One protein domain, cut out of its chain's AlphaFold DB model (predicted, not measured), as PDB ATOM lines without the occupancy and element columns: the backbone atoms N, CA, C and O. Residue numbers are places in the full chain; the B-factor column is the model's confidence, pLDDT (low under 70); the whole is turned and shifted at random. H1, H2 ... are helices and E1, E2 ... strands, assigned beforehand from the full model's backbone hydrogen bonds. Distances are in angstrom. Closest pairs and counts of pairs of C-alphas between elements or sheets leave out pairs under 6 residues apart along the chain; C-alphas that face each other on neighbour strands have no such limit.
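This is residues 240 to 319 of the 320 residues of an uncharacterized protein of Deltaproteobacteria bacterium (UniProt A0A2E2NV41). One long helix, H1, covers one face of a small three-stranded sheet with its residues 250 to 264, making two layers; the short helices H2 and H3 lie towards the E1 side. The 80 printed residues run H1 H2 H3 E1 E2 E3, mixed in class; the sheet, order E1 - E2 - E3, is an antiparallel meander, each strand neighbouring the one before. It is compact, radius of gyration of the C-alphas 12.8 A, and only just elongated, 45 by 23 by 15 A.

H1, residues 240 to 264, begins at C-alpha (102.636, 136.953, 117.064) and measures 35.5 A. H2 is residues 274 to 277, H3 279 to 284, E1 288 to 295, E2 298 to 305, and E3 316 to 318, ending at C-alpha (91.502, 119.650, 101.574).

H1's height over the sheet is 8.1 A; its closest C-alphas with E2 are Gly 261 and Cys 299, 4.7 A. Hairpin E1 and E2 has N 291 and O 302 within hydrogen-bond range, 2.9 A; hairpin E2 and E3 has N 303 and O 316, 2.9 A. Every O i to N i+4 pair is within range in H1, 1 of 2 in H3; H2 is too short.

The printed part has no cut or long link; no printed residue is under 70 in pLDDT.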
ATOM      1  N   LEU A 240     103.408 137.880 116.242       94.00
ATOM      2  CA  LEU A 240     102.636 136.953 117.064       94.00
ATOM      3  C   LEU A 240     101.166 136.887 116.631       94.00
ATOM      4  O   LEU A 240     100.630 135.789 116.480       94.00
ATOM      5  N   ALA A 241     100.530 138.034 116.398       94.50
ATOM      6  CA  ALA A 241      99.152 138.120 115.927       94.50
ATOM      7  C   ALA A 241      98.981 137.418 114.576       94.50
ATOM      8  O   ALA A 241      98.072 136.609 114.411       94.50
ATOM      9  N   VAL A 242      99.890 137.665 113.627       94.38
ATOM     10  CA  VAL A 242      99.906 137.007 112.312       94.38
ATOM     11  C   VAL A 242     100.045 135.496 112.454       94.38
ATOM     12  O   VAL A 242      99.319 134.752 111.793       94.38
ATOM     13  N   LYS A 243     100.958 135.037 113.315       94.88
ATOM     14  CA  LYS A 243     101.163 133.609 113.556       94.88
ATOM     15  C   LYS A 243      99.895 132.960 114.120       94.88
ATOM     16  O   LYS A 243      99.418 131.991 113.540       94.88
ATOM     17  N   LYS A 244      99.324 133.527 115.188       94.81
ATOM     18  CA  LYS A 244      98.093 133.018 115.822       94.81
ATOM     19  C   LYS A 244      96.908 133.018 114.861       94.81
ATOM     20  O   LYS A 244      96.170 132.042 114.804       94.81
ATOM     21  N   ALA A 245      96.745 134.091 114.087       94.81
ATOM     22  CA  ALA A 245      95.702 134.177 113.074       94.81
ATOM     23  C   ALA A 245      95.865 133.091 112.007       94.81
ATOM     24  O   ALA A 245      94.880 132.469 111.640       94.81
ATOM     25  N   SER A 246      97.096 132.822 111.554       93.94
ATOM     26  CA  SER A 246      97.362 131.777 110.553       93.94
ATOM     27  C   SER A 246      97.061 130.376 111.098       93.94
ATOM     28  O   SER A 246      96.428 129.584 110.412       93.94
ATOM     29  N   GLU A 247      97.463 130.085 112.340       94.81
ATOM     30  CA  GLU A 247      97.172 128.803 113.002       94.81
ATOM     31  C   GLU A 247      95.658 128.597 113.189       94.81
ATOM     32  O   GLU A 247      95.130 127.523 112.908       94.81
ATOM     33  N   MET A 248      94.944 129.639 113.629       94.50
ATOM     34  CA  MET A 248      93.488 129.611 113.794       94.50
ATOM     35  C   MET A 248      92.761 129.457 112.453       94.50
ATOM     36  O   MET A 248      91.805 128.691 112.351       94.50
ATOM     37  N   GLU A 249      93.215 130.185 111.434       94.44
ATOM     38  CA  GLU A 249      92.665 130.139 110.085       94.44
ATOM     39  C   GLU A 249      92.830 128.752 109.463       94.44
ATOM     40  O   GLU A 249      91.855 128.206 108.958       94.44
ATOM     41  N   GLU A 250      94.029 128.168 109.522       94.69
ATOM     42  CA  GLU A 250      94.309 126.838 108.975       94.69
ATOM     43  C   GLU A 250      93.360 125.789 109.560       94.69
ATOM     44  O   GLU A 250      92.682 125.088 108.811       94.69
ATOM     45  N   VAL A 251      93.224 125.742 110.890       95.19
ATOM     46  CA  VAL A 251      92.306 124.805 111.557       95.19
ATOM     47  C   VAL A 251      90.863 125.039 111.108       95.19
ATOM     48  O   VAL A 251      90.192 124.100 110.677       95.19
ATOM     49  N   PHE A 252      90.388 126.286 111.163       94.25
ATOM     50  CA  PHE A 252      89.011 126.622 110.802       94.25
ATOM     51  C   PHE A 252      88.697 126.278 109.341       94.25
ATOM     52  O   PHE A 252      87.677 125.642 109.058       94.25
ATOM     53  N   VAL A 253      89.564 126.685 108.410       94.31
ATOM     54  CA  VAL A 253      89.369 126.470 106.975       94.31
ATOM     55  C   VAL A 253      89.434 124.984 106.651       94.31
ATOM     56  O   VAL A 253      88.569 124.499 105.925       94.31
ATOM     57  N   GLU A 254      90.383 124.231 107.211       95.44
ATOM     58  CA  GLU A 254      90.489 122.796 106.944       95.44
ATOM     59  C   GLU A 254      89.307 121.994 107.486       95.44
ATOM     60  O   GLU A 254      88.782 121.118 106.791       95.44
ATOM     61  N   GLU A 255      88.850 122.290 108.702       95.50
ATOM     62  CA  GLU A 255      87.684 121.626 109.284       95.50
ATOM     63  C   GLU A 255      86.407 121.944 108.503       95.50
ATOM     64  O   GLU A 255      85.646 121.030 108.160       95.50
ATOM     65  N   THR A 256      86.213 123.220 108.158       94.94
ATOM     66  CA  THR A 256      85.067 123.697 107.372       94.94
ATOM     67  C   THR A 256      85.082 123.087 105.973       94.94
ATOM     68  O   THR A 256      84.072 122.545 105.527       94.94
ATOM     69  N   ALA A 257      86.233 123.079 105.298       94.62
ATOM     70  CA  ALA A 257      86.404 122.485 103.977       94.62
ATOM     71  C   ALA A 257      86.171 120.968 103.996       94.62
ATOM     72  O   ALA A 257      85.480 120.439 103.126       94.62
ATOM     73  N   ARG A 258      86.662 120.245 105.013       94.75
ATOM     74  CA  ARG A 258      86.400 118.802 105.151       94.75
ATOM     75  C   ARG A 258      84.917 118.522 105.403       94.75
ATOM     76  O   ARG A 258      84.376 117.549 104.882       94.75
ATOM     77  N   ALA A 259      84.245 119.357 106.197       94.38
ATOM     78  CA  ALA A 259      82.805 119.249 106.411       94.38
ATOM     79  C   ALA A 259      82.016 119.513 105.120       94.38
ATOM     80  O   ALA A 259      81.161 118.697 104.771       94.38
ATOM     81  N   LEU A 260      82.371 120.568 104.381       95.12
ATOM     82  CA  LEU A 260      81.803 120.896 103.076       95.12
ATOM     83  C   LEU A 260      81.986 119.744 102.075       95.12
ATOM     84  O   LEU A 260      81.024 119.318 101.441       95.12
ATOM     85  N   GLY A 261      83.193 119.177 101.979       94.06
ATOM     86  CA  GLY A 261      83.488 118.054 101.085       94.06
ATOM     87  C   GLY A 261      82.621 116.819 101.354       94.06
ATOM     88  O   GLY A 261      82.212 116.131 100.419       94.06
ATOM     89  N   ARG A 262      82.262 116.560 102.621       91.69
ATOM     90  CA  ARG A 262      81.342 115.468 102.982       91.69
ATOM     91  C   ARG A 262      79.899 115.739 102.563       91.69
ATOM     92  O   ARG A 262      79.235 114.812 102.112       91.69
ATOM     93  N   VAL A 263      79.409 116.968 102.735       93.56
ATOM     94  CA  VAL A 263      78.010 117.311 102.410       93.56
ATOM     95  C   VAL A 263      77.792 117.557 100.916       93.56
ATOM     96  O   VAL A 263      76.692 117.332 100.422       93.56
ATOM     97  N   ALA A 264      78.832 117.966 100.187       93.69
ATOM     98  CA  ALA A 264      78.769 118.201  98.747       93.69
ATOM     99  C   ALA A 264      78.804 116.909  97.911       93.69
ATOM    100  O   ALA A 264      78.454 116.941  96.731       93.69
ATOM    101  N   HIS A 265      79.234 115.783  98.494       92.50
ATOM    102  CA  HIS A 265      79.380 114.512  97.787       92.50
ATOM    103  C   HIS A 265      78.027 113.852  97.495       92.50
ATOM    104  O   HIS A 265      77.238 113.558  98.397       92.50
ATOM    105  N   GLN A 266      77.772 113.579  96.216       89.88
ATOM    106  CA  GLN A 266      76.539 112.969  95.734       89.88
ATOM    107  C   GLN A 266      76.684 111.454  95.523       89.88
ATOM    108  O   GLN A 266      77.774 110.914  95.348       89.88
ATOM    109  N   LYS A 267      75.551 110.736  95.508       86.75
ATOM    110  CA  LYS A 267      75.525 109.267  95.343       86.75
ATOM    111  C   LYS A 267      76.026 108.783  93.980       86.75
ATOM    112  O   LYS A 267      76.374 107.613  93.853       86.75
ATOM    113  N   ASP A 268      75.996 109.644  92.972       87.94
ATOM    114  CA  ASP A 268      76.482 109.374  91.617       87.94
ATOM    115  C   ASP A 268      77.992 109.635  91.462       87.94
ATOM    116  O   ASP A 268      78.530 109.441  90.374       87.94
ATOM    117  N   GLY A 269      78.678 110.033  92.544       84.94
ATOM    118  CA  GLY A 269      80.110 110.332  92.566       84.94
ATOM    119  C   GLY A 269      80.460 111.760  92.140       84.94
ATOM    120  O   GLY A 269      81.642 112.099  92.106       84.94
ATOM    121  N   ASN A 270      79.469 112.602  91.830       91.69
ATOM    122  CA  ASN A 270      79.687 114.014  91.533       91.69
ATOM    123  C   ASN A 270      79.713 114.868  92.810       91.69
ATOM    124  O   ASN A 270      79.304 114.441  93.895       91.69
ATOM    125  N   CYS A 271      80.196 116.102  92.667       93.75
ATOM    126  CA  CYS A 271      80.155 117.116  93.714       93.75
ATOM    127  C   CYS A 271      79.149 118.199  93.341       93.75
ATOM    128  O   CYS A 271      79.154 118.690  92.209       93.75
ATOM    129  N   LEU A 272      78.325 118.598  94.308       93.25
ATOM    130  CA  LEU A 272      77.518 119.811  94.203       93.25
ATOM    131  C   LEU A 272      78.416 121.038  93.997       93.25
ATOM    132  O   LEU A 272      79.568 121.049  94.428       93.25
ATOM    133  N   GLN A 273      77.885 122.085  93.363       89.94
ATOM    134  CA  GLN A 273      78.500 123.412  93.433       89.94
ATOM    135  C   GLN A 273      78.219 124.021  94.809       89.94
ATOM    136  O   GLN A 273      77.214 123.691  95.431       89.94
ATOM    137  N   LEU A 274      79.070 124.943  95.277       88.88
ATOM    138  CA  LEU A 274      78.914 125.563  96.602       88.88
ATOM    139  C   LEU A 274      77.512 126.161  96.808       88.88
ATOM    140  O   LEU A 274      76.892 125.946  97.846       88.88
ATOM    141  N   VAL A 275      77.005 126.858  95.786       88.25
ATOM    142  CA  VAL A 275      75.678 127.497  95.782       88.25
ATOM    143  C   VAL A 275      74.518 126.503  95.897       88.25
ATOM    144  O   VAL A 275      73.432 126.894  96.311       88.25
ATOM    145  N   ASP A 276      74.750 125.234  95.558       90.56
ATOM    146  CA  ASP A 276      73.738 124.175  95.562       90.56
ATOM    147  C   ASP A 276      73.765 123.328  96.850       90.56
ATOM    148  O   ASP A 276      72.919 122.450  97.014       90.56
ATOM    149  N   VAL A 277      74.733 123.548  97.755       89.12
ATOM    150  CA  VAL A 277      74.819 122.829  99.041       89.12
ATOM    151  C   VAL A 277      73.890 123.466 100.076       89.12
ATOM    152  O   VAL A 277      72.919 122.840 100.494       89.12
ATOM    153  N   ASP A 278      74.220 124.685 100.513       90.00
ATOM    154  CA  ASP A 278      73.451 125.527 101.439       90.00
ATOM    155  C   ASP A 278      74.077 126.939 101.463       90.00
ATOM    156  O   ASP A 278      75.302 127.079 101.420       90.00
ATOM    157  N   GLU A 279      73.259 127.993 101.539       87.56
ATOM    158  CA  GLU A 279      73.727 129.388 101.491       87.56
ATOM    159  C   GLU A 279      74.667 129.744 102.661       87.56
ATOM    160  O   GLU A 279      75.593 130.543 102.493       87.56
ATOM    161  N   SER A 280      74.507 129.101 103.824       89.44
ATOM    162  CA  SER A 280      75.349 129.339 105.004       89.44
ATOM    163  C   SER A 280      76.830 129.027 104.764       89.44
ATOM    164  O   SER A 280      77.687 129.679 105.359       89.44
ATOM    165  N   TRP A 281      77.168 128.118 103.842       90.62
ATOM    166  CA  TRP A 281      78.566 127.835 103.496       90.62
ATOM    167  C   TRP A 281      79.252 129.012 102.810       90.62
ATOM    168  O   TRP A 281      80.440 129.241 103.032       90.62
ATOM    169  N   SER A 282      78.505 129.784 102.017       86.31
ATOM    170  CA  SER A 282      79.031 130.996 101.380       86.31
ATOM    171  C   SER A 282      79.314 132.093 102.409       86.31
ATOM    172  O   SER A 282      80.229 132.889 102.216       86.31
ATOM    173  N   VAL A 283      78.564 132.112 103.517       86.25
ATOM    174  CA  VAL A 283      78.812 133.010 104.656       86.25
ATOM    175  C   VAL A 283      80.030 132.546 105.459       86.25
ATOM    176  O   VAL A 283      80.896 133.352 105.780       86.25
ATOM    177  N   LEU A 284      80.141 131.244 105.750       88.12
ATOM    178  CA  LEU A 284      81.261 130.682 106.521       88.12
ATOM    179  C   LEU A 284      82.616 130.836 105.820       88.12
ATOM    180  O   LEU A 284      83.627 131.071 106.476       88.12
ATOM    181  N   LEU A 285      82.636 130.702 104.494       89.75
ATOM    182  CA  LEU A 285      83.836 130.838 103.667       89.75
ATOM    183  C   LEU A 285      83.885 132.197 102.952       89.75
ATOM    184  O   LEU A 285      84.524 132.332 101.906       89.75
ATOM    185  N   GLU A 286      83.226 133.219 103.505       88.81
ATOM    186  CA  GLU A 286      83.209 134.547 102.902       88.81
ATOM    187  C   GLU A 286      84.635 135.102 102.728       88.81
ATOM    188  O   GLU A 286      85.435 135.222 103.662       88.81
ATOM    189  N   GLY A 287      84.944 135.493 101.491       88.44
ATOM    190  CA  GLY A 287      86.256 135.998 101.095       88.44
ATOM    191  C   GLY A 287      87.251 134.935 100.641       88.44
ATOM    192  O   GLY A 287      88.395 135.301 100.363       88.44
ATOM    193  N   TYR A 288      86.827 133.681 100.499       92.62
ATOM    194  CA  TYR A 288      87.574 132.647  99.789       92.62
ATOM    195  C   TYR A 288      86.895 132.278  98.469       92.62
ATOM    196  O   TYR A 288      85.672 132.204  98.377       92.62
ATOM    197  N   ASP A 289      87.716 132.002  97.462       94.12
ATOM    198  CA  ASP A 289      87.329 131.255  96.279       94.12
ATOM    199  C   ASP A 289      87.367 129.764  96.627       94.12
ATOM    200  O   ASP A 289      88.404 129.219  97.018       94.12
ATOM    201  N   VAL A 290      86.216 129.104  96.498       95.44
ATOM    202  CA  VAL A 290      86.031 127.701  96.878       95.44
ATOM    203  C   VAL A 290      85.734 126.870  95.637       95.44
ATOM    204  O   VAL A 290      84.807 127.163  94.884       95.44
ATOM    205  N   GLN A 291      86.512 125.809  95.430       95.19
ATOM    206  CA  GLN A 291      86.373 124.894  94.297       95.19
ATOM    207  C   GLN A 291      86.131 123.470  94.789       95.19
ATOM    208  O   GLN A 291      86.929 122.923  95.545       95.19
ATOM    209  N   LEU A 292      85.046 122.849  94.330       94.69
ATOM    210  CA  LEU A 292      84.700 121.468  94.665       94.69
ATOM    211  C   LEU A 292      85.095 120.546  93.512       94.69
ATOM    212  O   LEU A 292      84.705 120.759  92.365       94.69
ATOM    213  N   MET A 293      85.893 119.527  93.820       95.19
ATOM    214  CA  MET A 293      86.439 118.586  92.844       95.19
ATOM    215  C   MET A 293      86.130 117.157  93.276       95.19
ATOM    216  O   MET A 293      86.458 116.762  94.395       95.19
ATOM    217  N   ALA A 294      85.547 116.364  92.380       93.06
ATOM    218  CA  ALA A 294      85.348 114.940  92.623       93.06
ATOM    219  C   ALA A 294      86.703 114.220  92.710       93.06
ATOM    220  O   ALA A 294      87.576 114.405  91.857       93.06
ATOM    221  N   VAL A 295      86.876 113.408  93.749       92.44
ATOM    222  CA  VAL A 295      88.040 112.541  93.970       92.44
ATOM    223  C   VAL A 295      87.571 111.150  94.388       92.44
ATOM    224  O   VAL A 295      86.399 110.948  94.708       92.44
ATOM    225  N   ASP A 296      88.481 110.176  94.409       84.56
ATOM    226  CA  ASP A 296      88.153 108.821  94.851       84.56
ATOM    227  C   ASP A 296      87.533 108.848  96.262       84.56
ATOM    228  O   ASP A 296      88.196 109.193  97.241       84.56
ATOM    229  N   ASN A 297      86.261 108.451  96.355       81.81
ATOM    230  CA  ASN A 297      85.461 108.379  97.584       81.81
ATOM    231  C   ASN A 297      85.074 109.721  98.242       81.81
ATOM    232  O   ASN A 297      84.782 109.736  99.440       81.81
ATOM    233  N   GLY A 298      85.004 110.833  97.500       90.50
ATOM    234  CA  GLY A 298      84.398 112.063  98.023       90.50
ATOM    235  C   GLY A 298      84.652 113.316  97.189       90.50
ATOM    236  O   GLY A 298      85.016 113.246  96.018       90.50
ATOM    237  N   CYS A 299      84.483 114.477  97.820       95.56
ATOM    238  CA  CYS A 299      84.797 115.772  97.225       95.56
ATOM    239  C   CYS A 299      86.004 116.394  97.925       95.56
ATOM    240  O   CYS A 299      85.984 116.603  99.137       95.56
ATOM    241  N   ALA A 300      87.044 116.703  97.154       96.38
ATOM    242  CA  ALA A 300      88.115 117.576  97.605       96.38
ATOM    243  C   ALA A 300      87.674 119.037  97.471       96.38
ATOM    244  O   ALA A 300      86.974 119.402  96.523       96.38
ATOM    245  N   VAL A 301      88.111 119.870  98.408       97.06
ATOM    246  CA  VAL A 301      87.755 121.288  98.475       97.06
ATOM    247  C   VAL A 301      89.026 122.117  98.333       97.06
ATOM    248  O   VAL A 301      89.887 122.107  99.211       97.06
ATOM    249  N   GLY A 302      89.171 122.794  97.198       96.69
ATOM    250  CA  GLY A 302      90.186 123.821  96.991       96.69
ATOM    251  C   GLY A 302      89.730 125.138  97.604       96.69
ATOM    252  O   GLY A 302      88.597 125.552  97.369       96.69
ATOM    253  N   VAL A 303      90.604 125.777  98.378       96.56
ATOM    254  CA  VAL A 303      90.337 127.059  99.039       96.56
ATOM    255  C   VAL A 303      91.500 128.010  98.770       96.56
ATOM    256  O   VAL A 303      92.663 127.647  98.966       96.56
ATOM    257  N   GLU A 304      91.191 129.223  98.319       95.50
ATOM    258  CA  GLU A 304      92.156 130.310  98.118       95.50
ATOM    259  C   GLU A 304      91.520 131.658  98.500       95.50
ATOM    260  O   GLU A 304      90.358 131.884  98.176       95.50
ATOM    261  N   PRO A 305      92.214 132.578  99.193       93.31
ATOM    262  CA  PRO A 305      91.642 133.873  99.539       93.31
ATOM    263  C   PRO A 305      91.426 134.733  98.289       93.31
ATOM    264  O   PRO A 305      92.358 134.973  97.524       93.31
ATOM    265  N   THR A 306      90.227 135.302  98.149       90.81
ATOM    266  CA  THR A 306      89.900 136.292  97.095       90.81
ATOM    267  C   THR A 306      90.802 137.530  97.171       90.81
ATOM    268  O   THR A 306      91.156 138.143  96.164       90.81
ATOM    269  N   ARG A 307      91.193 137.900  98.395       88.44
ATOM    270  CA  ARG A 307      92.180 138.928  98.712       88.44
ATOM    271  C   ARG A 307      92.930 138.509  99.967       88.44
ATOM    272  O   ARG A 307      92.311 138.211 100.985       88.44
ATOM    273  N   SER A 308      94.257 138.554  99.911       86.62
ATOM    274  CA  SER A 308      95.079 138.309 101.094       86.62
ATOM    275  C   SER A 308      94.931 139.454 102.102       86.62
ATOM    276  O   SER A 308      95.104 140.621 101.741       86.62
ATOM    277  N   GLN A 309      94.599 139.106 103.346       89.75
ATOM    278  CA  GLN A 309      94.512 140.016 104.494       89.75
ATOM    279  C   GLN A 309      94.817 139.261 105.797       89.75
ATOM    280  O   GLN A 309      95.092 138.056 105.782       89.75
ATOM    281  N   HIS A 310      94.840 139.952 106.937       90.94
ATOM    282  CA  HIS A 310      94.956 139.292 108.244       90.94
ATOM    283  C   HIS A 310      93.869 138.228 108.463       90.94
ATOM    284  O   HIS A 310      92.699 138.465 108.167       90.94
ATOM    285  N   GLY A 311      94.275 137.042 108.930       87.50
ATOM    286  CA  GLY A 311      93.389 135.883 109.103       87.50
ATOM    287  C   GLY A 311      92.773 135.323 107.812       87.50
ATOM    288  O   GLY A 311      91.799 134.577 107.905       87.50
ATOM    289  N   ARG A 312      93.273 135.722 106.625       89.38
ATOM    290  CA  ARG A 312      92.896 135.168 105.307       89.38
ATOM    291  C   ARG A 312      94.100 135.033 104.375       89.38
ATOM    292  O   ARG A 312      94.382 135.910 103.547       89.38
ATOM    293  N   ARG A 313      94.855 133.955 104.543       90.50
ATOM    294  CA  ARG A 313      96.094 133.622 103.824       90.50
ATOM    295  C   ARG A 313      96.194 132.141 103.442       90.50
ATOM    296  O   ARG A 313      97.076 131.802 102.652       90.50
ATOM    297  N   TYR A 314      95.324 131.278 103.963       93.44
ATOM    298  CA  TYR A 314      95.309 129.845 103.703       93.44
ATOM    299  C   TYR A 314      95.027 129.567 102.230       93.44
ATOM    300  O   TYR A 314      94.001 129.968 101.684       93.44
ATOM    301  N   LYS A 315      95.929 128.825 101.591       95.50
ATOM    302  CA  LYS A 315      95.758 128.338 100.226       95.50
ATOM    303  C   LYS A 315      96.070 126.852 100.186       95.50
ATOM    304  O   LYS A 315      97.210 126.456 100.431       95.50
ATOM    305  N   GLY A 316      95.083 126.038  99.834       95.62
ATOM    306  CA  GLY A 316      95.236 124.590  99.901       95.62
ATOM    307  C   GLY A 316      94.105 123.810  99.252       95.62
ATOM    308  O   GLY A 316      93.102 124.364  98.806       95.62
ATOM    309  N   VAL A 317      94.297 122.493  99.188       96.38
ATOM    310  CA  VAL A 317      93.269 121.535  98.772       96.38
ATOM    311  C   VAL A 317      93.078 120.536  99.899       96.38
ATOM    312  O   VAL A 317      93.978 119.751 100.201       96.38
ATOM    313  N   VAL A 318      91.886 120.540 100.482       95.19
ATOM    314  CA  VAL A 318      91.502 119.650 101.574       95.19
ATOM    315  C   VAL A 318      90.827 118.422 100.985       95.19
ATOM    316  O   VAL A 318      89.869 118.525 100.218       95.19
ATOM    317  N   ARG A 319      91.357 117.245 101.313       91.50
ATOM    318  CA  ARG A 319      90.798 115.956 100.887       91.50
ATOM    319  C   ARG A 319      89.830 115.409 101.952       91.50
ATOM    320  O   ARG A 319      89.999 115.759 103.123       91.50
TER     321      ARG A 319